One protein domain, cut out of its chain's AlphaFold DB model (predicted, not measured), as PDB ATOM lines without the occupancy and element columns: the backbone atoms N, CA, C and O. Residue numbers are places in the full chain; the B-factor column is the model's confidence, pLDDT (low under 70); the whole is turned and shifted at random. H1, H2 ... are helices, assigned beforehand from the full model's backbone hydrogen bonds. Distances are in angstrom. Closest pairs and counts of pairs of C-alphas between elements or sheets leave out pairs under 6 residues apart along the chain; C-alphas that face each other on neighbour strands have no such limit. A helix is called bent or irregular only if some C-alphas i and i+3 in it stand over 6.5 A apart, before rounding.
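What this domain is: This is residues 22 to 72 of the 302 residues of the protein "Retrotrans_gag domain-containing protein" of Venustampulla echinocandica (UniProt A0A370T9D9). Look for a helical hairpin with few contacts: two helices, H1 and H2, run side by side in opposite ways, and the chain turns back between them at one end. There residues 47 to 54 stick out, while residues 22 to 27 come in beside the first part of H1. You have 51 printed residues with two named helices, H1 then H2, and no named strand; the class is all helix. The whole is elongated, with spans of 32 by 20 by 12 A, and only just compact, close to loose, with a radius of gyration of the C-alphas of 11.8 A.

How they stand to each other: Start at Asp 22 and go on to H1, residues 28 to 44, then to H2, residues 55 to 70. H1 and H2 only just touch, with 3 pairs of C-alphas within 8 A. H1 touches H2 with residues 28 to 35 alone, and H2 touches H1 with residues 63 to 70 alone. The closest C-alphas of the two are those of Arg 28 and Phe 70, 6.3 A apart. Their centres are 11.6 A apart. They run opposite ways at a shallow tilt of 10 degrees and form a hairpin. In H2 every O i to N i+4 pair is within hydrogen-bond range; in H1, 11 of 13 are.

Where its parts are: Find C-alpha 28 at (-8.051, 14.899, 28.019); from there H1 runs 25.2 A to C-alpha 44 at (3.560, 6.677, 48.761). H1 is irregular: C-alphas 29 and 32 are 7.2 A apart. H2 runs 21.8 A from C-alpha 55 to C-alpha 70 at (-6.955, 9.011, 26.213).

The domain as a whole: The two C-alphas farthest apart, those of Lys 29 and Asn 52, are 34.0 A apart. The printed part has no cut, and the 10-residue link from H1 to H2 is short. Look at the B-factor column: residues 51 to 53 are under 70, and the mean pLDDT of the printed part is 84.6.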
ATOM      1  N   ASP A  22      -8.449  11.499  42.168       88.31
ATOM      2  CA  ASP A  22      -9.767  11.920  41.710       88.31
ATOM      3  C   ASP A  22     -10.277  10.995  40.598       88.31
ATOM      4  O   ASP A  22      -9.517  10.372  39.853       88.31
ATOM      5  N   LYS A  23     -11.602  10.904  40.446       88.25
ATOM      6  CA  LYS A  23     -12.200  10.110  39.365       88.25
ATOM      7  C   LYS A  23     -11.921  10.767  38.013       88.25
ATOM      8  O   LYS A  23     -12.265  11.928  37.795       88.25
ATOM      9  N   TYR A  24     -11.364   9.995  37.083       88.00
ATOM     10  CA  TYR A  24     -11.117  10.462  35.726       88.00
ATOM     11  C   TYR A  24     -12.405  10.485  34.892       88.00
ATOM     12  O   TYR A  24     -12.994   9.445  34.611       88.00
ATOM     13  N   ASN A  25     -12.812  11.674  34.445       87.31
ATOM     14  CA  ASN A  25     -14.039  11.885  33.666       87.31
ATOM     15  C   ASN A  25     -13.799  11.913  32.143       87.31
ATOM     16  O   ASN A  25     -14.532  12.577  31.413       87.31
ATOM     17  N   SER A  26     -12.737  11.265  31.648       83.75
ATOM     18  CA  SER A  26     -12.374  11.244  30.215       83.75
ATOM     19  C   SER A  26     -12.063  12.614  29.589       83.75
ATOM     20  O   SER A  26     -11.936  12.730  28.369       83.75
ATOM     21  N   ASN A  27     -11.888  13.662  30.399       86.50
ATOM     22  CA  ASN A  27     -11.395  14.949  29.924       86.50
ATOM     23  C   ASN A  27      -9.886  14.856  29.671       86.50
ATOM     24  O   ASN A  27      -9.098  14.672  30.595       86.50
ATOM     25  N   ARG A  28      -9.466  15.014  28.414       82.81
ATOM     26  CA  ARG A  28      -8.051  14.899  28.019       82.81
ATOM     27  C   ARG A  28      -7.139  15.908  28.714       82.81
ATOM     28  O   ARG A  28      -5.993  15.591  29.001       82.81
ATOM     29  N   LYS A  29      -7.656  17.098  29.039       84.19
ATOM     30  CA  LYS A  29      -6.880  18.144  29.729       84.19
ATOM     31  C   LYS A  29      -6.483  17.750  31.149       84.19
ATOM     32  O   LYS A  29      -5.436  18.179  31.616       84.19
ATOM     33  N   ASP A  30      -7.297  16.916  31.787       87.50
ATOM     34  CA  ASP A  30      -7.110  16.501  33.178       87.50
ATOM     35  C   ASP A  30      -6.359  15.162  33.263       87.50
ATOM     36  O   ASP A  30      -6.078  14.675  34.355       87.50
ATOM     37  N   LEU A  31      -6.027  14.552  32.115       89.19
ATOM     38  CA  LEU A  31      -5.404  13.233  32.049       89.19
ATOM     39  C   LEU A  31      -4.047  13.204  32.750       89.19
ATOM     40  O   LEU A  31      -3.802  12.320  33.564       89.19
ATOM     41  N   GLU A  32      -3.173  14.166  32.454       88.62
ATOM     42  CA  GLU A  32      -1.844  14.210  33.076       88.62
ATOM     43  C   GLU A  32      -1.939  14.495  34.579       88.62
ATOM     44  O   GLU A  32      -1.198  13.905  35.358       88.62
ATOM     45  N   THR A  33      -2.903  15.315  35.014       89.25
ATOM     46  CA  THR A  33      -3.168  15.543  36.443       89.25
ATOM     47  C   THR A  33      -3.634  14.264  37.135       89.25
ATOM     48  O   THR A  33      -3.126  13.931  38.201       89.25
ATOM     49  N   PHE A  34      -4.550  13.518  36.518       91.88
ATOM     50  CA  PHE A  34      -5.012  12.234  37.037       91.88
ATOM     51  C   PHE A  34      -3.873  11.208  37.122       91.88
ATOM     52  O   PHE A  34      -3.673  10.602  38.172       91.88
ATOM     53  N   ILE A  35      -3.082  11.045  36.053       90.88
ATOM     54  CA  ILE A  35      -1.926  10.132  36.046       90.88
ATOM     55  C   ILE A  35      -0.944  10.503  37.161       90.88
ATOM     56  O   ILE A  35      -0.457   9.613  37.853       90.88
ATOM     57  N   PHE A  36      -0.689  11.795  37.368       89.62
ATOM     58  CA  PHE A  36       0.200  12.280  38.420       89.62
ATOM     59  C   PHE A  36      -0.328  11.978  39.830       89.62
ATOM     60  O   PHE A  36       0.418  11.492  40.675       89.62
ATOM     61  N   GLN A  37      -1.621  12.199  40.084       90.06
ATOM     62  CA  GLN A  37      -2.244  11.832  41.362       90.06
ATOM     63  C   GLN A  37      -2.126  10.329  41.636       90.06
ATOM     64  O   GLN A  37      -1.806   9.920  42.752       90.06
ATOM     65  N   VAL A  38      -2.363   9.509  40.610       89.31
ATOM     66  CA  VAL A  38      -2.226   8.055  40.697       89.31
ATOM     67  C   VAL A  38      -0.769   7.666  40.964       89.31
ATOM     68  O   VAL A  38      -0.522   6.848  41.842       89.31
ATOM     69  N   GLU A  39       0.196   8.286  40.283       89.31
ATOM     70  CA  GLU A  39       1.631   8.052  40.491       89.31
ATOM     71  C   GLU A  39       2.075   8.385  41.917       89.31
ATOM     72  O   GLU A  39       2.734   7.568  42.557       89.31
ATOM     73  N   ILE A  40       1.657   9.536  42.453       87.94
ATOM     74  CA  ILE A  40       1.896   9.891  43.857       87.94
ATOM     75  C   ILE A  40       1.287   8.827  44.767       87.94
ATOM     76  O   ILE A  40       1.964   8.311  45.654       87.94
ATOM     77  N   TYR A  41       0.022   8.470  44.550       87.31
ATOM     78  CA  TYR A  41      -0.640   7.479  45.387       87.31
ATOM     79  C   TYR A  41       0.111   6.140  45.381       87.31
ATOM     80  O   TYR A  41       0.357   5.593  46.454       87.31
ATOM     81  N   PHE A  42       0.525   5.642  44.212       84.62
ATOM     82  CA  PHE A  42       1.320   4.417  44.093       84.62
ATOM     83  C   PHE A  42       2.666   4.528  44.810       84.62
ATOM     84  O   PHE A  42       2.999   3.639  45.588       84.62
ATOM     85  N   ASN A  43       3.405   5.621  44.608       84.50
ATOM     86  CA  ASN A  43       4.730   5.804  45.201       84.50
ATOM     87  C   ASN A  43       4.676   5.845  46.735       84.50
ATOM     88  O   ASN A  43       5.479   5.201  47.400       84.50
ATOM     89  N   PHE A  44       3.705   6.560  47.306       84.44
ATOM     90  CA  PHE A  44       3.560   6.677  48.761       84.44
ATOM     91  C   PHE A  44       2.891   5.463  49.416       84.44
ATOM     92  O   PHE A  44       3.003   5.281  50.625       84.44
ATOM     93  N   ASN A  45       2.180   4.637  48.647       83.38
ATOM     94  CA  ASN A  45       1.518   3.431  49.145       83.38
ATOM     95  C   ASN A  45       2.158   2.157  48.583       83.38
ATOM     96  O   ASN A  45       1.481   1.134  48.514       83.38
ATOM     97  N   TYR A  46       3.436   2.209  48.192       77.56
ATOM     98  CA  TYR A  46       4.142   1.092  47.559       77.56
ATOM     99  C   TYR A  46       4.030  -0.204  48.377       77.56
ATOM    100  O   TYR A  46       3.766  -1.268  47.829       77.56
ATOM    101  N   GLU A  47       4.105  -0.095  49.707       77.50
ATOM    102  CA  GLU A  47       3.969  -1.214  50.653       77.50
ATOM    103  C   GLU A  47       2.625  -1.957  50.566       77.50
ATOM    104  O   GLU A  47       2.534  -3.118  50.957       77.50
ATOM    105  N   LYS A  48       1.568  -1.311  50.056       78.38
ATOM    106  CA  LYS A  48       0.241  -1.928  49.884       78.38
ATOM    107  C   LYS A  48       0.148  -2.805  48.633       78.38
ATOM    108  O   LYS A  48      -0.878  -3.456  48.444       78.38
ATOM    109  N   PHE A  49       1.164  -2.805  47.771       78.00
ATOM    110  CA  PHE A  49       1.169  -3.545  46.512       78.00
ATOM    111  C   PHE A  49       2.112  -4.751  46.590       78.00
ATOM    112  O   PHE A  49       3.240  -4.660  47.071       78.00
ATOM    113  N   GLU A  50       1.649  -5.904  46.105       72.38
ATOM    114  CA  GLU A  50       2.369  -7.177  46.210       72.38
ATOM    115  C   GLU A  50       3.717  -7.154  45.474       72.38
ATOM    116  O   GLU A  50       3.774  -6.922  44.264       72.38
ATOM    117  N   ALA A  51       4.807  -7.461  46.184       68.69
ATOM    118  CA  ALA A  51       6.189  -7.392  45.691       68.69
ATOM    119  C   ALA A  51       6.545  -8.393  44.567       68.69
ATOM    120  O   ALA A  51       7.665  -8.379  44.062       68.69
ATOM    121  N   ASN A  52       5.615  -9.259  44.157       66.25
ATOM    122  CA  ASN A  52       5.867 -10.341  43.198       66.25
ATOM    123  C   ASN A  52       5.982  -9.882  41.730       66.25
ATOM    124  O   ASN A  52       6.311 -10.687  40.862       66.25
ATOM    125  N   TYR A  53       5.747  -8.601  41.435       66.69
ATOM    126  CA  TYR A  53       5.875  -8.037  40.091       66.69
ATOM    127  C   TYR A  53       6.824  -6.841  40.088       66.69
ATOM    128  O   TYR A  53       6.923  -6.107  41.069       66.69
ATOM    129  N   ASN A  54       7.472  -6.579  38.948       78.31
ATOM    130  CA  ASN A  54       8.115  -5.286  38.715       78.31
ATOM    131  C   ASN A  54       7.019  -4.222  38.521       78.31
ATOM    132  O   ASN A  54       6.627  -3.898  37.396       78.31
ATOM    133  N   GLN A  55       6.499  -3.723  39.644       75.19
ATOM    134  CA  GLN A  55       5.395  -2.767  39.728       75.19
ATOM    135  C   GLN A  55       5.688  -1.504  38.911       75.19
ATOM    136  O   GLN A  55       4.803  -0.992  38.228       75.19
ATOM    137  N   GLN A  56       6.953  -1.071  38.878       79.62
ATOM    138  CA  GLN A  56       7.395   0.078  38.092       79.62
ATOM    139  C   GLN A  56       7.255  -0.159  36.583       79.62
ATOM    140  O   GLN A  56       6.786   0.715  35.853       79.62
ATOM    141  N   SER A  57       7.627  -1.345  36.099       84.38
ATOM    142  CA  SER A  57       7.475  -1.715  34.685       84.38
ATOM    143  C   SER A  57       6.001  -1.806  34.276       84.38
ATOM    144  O   SER A  57       5.608  -1.243  33.252       84.38
ATOM    145  N   LEU A  58       5.165  -2.434  35.112       85.31
ATOM    146  CA  LEU A  58       3.723  -2.536  34.876       85.31
ATOM    147  C   LEU A  58       3.056  -1.154  34.854       85.31
ATOM    148  O   LEU A  58       2.301  -0.849  33.929       85.31
ATOM    149  N   TRP A  59       3.380  -0.297  35.827       86.69
ATOM    150  CA  TRP A  59       2.895   1.082  35.886       86.69
ATOM    151  C   TRP A  59       3.327   1.885  34.655       86.69
ATOM    152  O   TRP A  59       2.508   2.566  34.041       86.69
ATOM    153  N   ASN A  60       4.585   1.765  34.224       88.12
ATOM    154  CA  ASN A  60       5.075   2.424  33.012       88.12
ATOM    155  C   ASN A  60       4.356   1.934  31.744       88.12
ATOM    156  O   ASN A  60       3.999   2.750  30.890       88.12
ATOM    157  N   GLY A  61       4.094   0.629  31.638       89.06
ATOM    158  CA  GLY A  61       3.290   0.050  30.561       89.06
ATOM    159  C   GLY A  61       1.860   0.592  30.555       89.06
ATOM    160  O   GLY A  61       1.373   1.049  29.521       89.06
ATOM    161  N   MET A  62       1.216   0.637  31.722       88.38
ATOM    162  CA  MET A  62      -0.139   1.166  31.860       88.38
ATOM    163  C   MET A  62      -0.207   2.670  31.562       88.38
ATOM    164  O   MET A  62      -1.095   3.096  30.828       88.38
ATOM    165  N   LYS A  63       0.757   3.477  32.031       90.06
ATOM    166  CA  LYS A  63       0.872   4.908  31.685       90.06
ATOM    167  C   LYS A  63       0.927   5.115  30.175       90.06
ATOM    168  O   LYS A  63       0.246   5.993  29.647       90.06
ATOM    169  N   LYS A  64       1.734   4.310  29.477       90.06
ATOM    170  CA  LYS A  64       1.855   4.374  28.016       90.06
ATOM    171  C   LYS A  64       0.525   4.056  27.336       90.06
ATOM    172  O   LYS A  64       0.135   4.771  26.418       90.06
ATOM    173  N   GLU A  65      -0.180   3.035  27.807       91.38
ATOM    174  CA  GLU A  65      -1.458   2.616  27.235       91.38
ATOM    175  C   GLU A  65      -2.583   3.629  27.495       91.38
ATOM    176  O   GLU A  65      -3.316   4.003  26.582       91.38
ATOM    177  N   ILE A  66      -2.663   4.170  28.713       90.12
ATOM    178  CA  ILE A  66      -3.610   5.232  29.070       90.12
ATOM    179  C   ILE A  66      -3.370   6.476  28.206       90.12
ATOM    180  O   ILE A  66      -4.316   7.023  27.638       90.12
ATOM    181  N   ARG A  67      -2.109   6.902  28.044       90.19
ATOM    182  CA  ARG A  67      -1.751   8.028  27.166       90.19
ATOM    183  C   ARG A  67      -2.044   7.739  25.697       90.19
ATOM    184  O   ARG A  67      -2.424   8.650  24.974       90.19
ATOM    185  N   ARG A  68      -1.920   6.489  25.249       87.81
ATOM    186  CA  ARG A  68      -2.284   6.085  23.883       87.81
ATOM    187  C   ARG A  68      -3.787   6.212  23.628       87.81
ATOM    188  O   ARG A  68      -4.175   6.703  22.575       87.81
ATOM    189  N   MET A  69      -4.616   5.779  24.578       87.75
ATOM    190  CA  MET A  69      -6.074   5.730  24.417       87.75
ATOM    191  C   MET A  69      -6.762   7.071  24.696       87.75
ATOM    192  O   MET A  69      -7.695   7.452  23.989       87.75
ATOM    193  N   PHE A  70      -6.309   7.788  25.725       85.38
ATOM    194  CA  PHE A  70      -6.955   9.011  26.213       85.38
ATOM    195  C   PHE A  70      -6.123  10.276  25.996       85.38
ATOM    196  O   PHE A  70      -6.634  11.377  26.204       85.38
ATOM    197  N   GLY A  71      -4.858  10.145  25.595       83.19
ATOM    198  CA  GLY A  71      -3.983  11.287  25.360       83.19
ATOM    199  C   GLY A  71      -4.321  12.057  24.087       83.19
ATOM    200  O   GLY A  71      -5.100  11.636  23.226       83.19
ATOM    201  N   ASP A  72      -3.707  13.228  23.970       81.31
ATOM    202  CA  ASP A  72      -3.812  14.047  22.773       81.31
ATOM    203  C   ASP A  72      -2.890  13.505  21.677       81.31
ATOM    204  O   ASP A  72      -1.671  13.659  21.734       81.31
TER     205      ASP A  72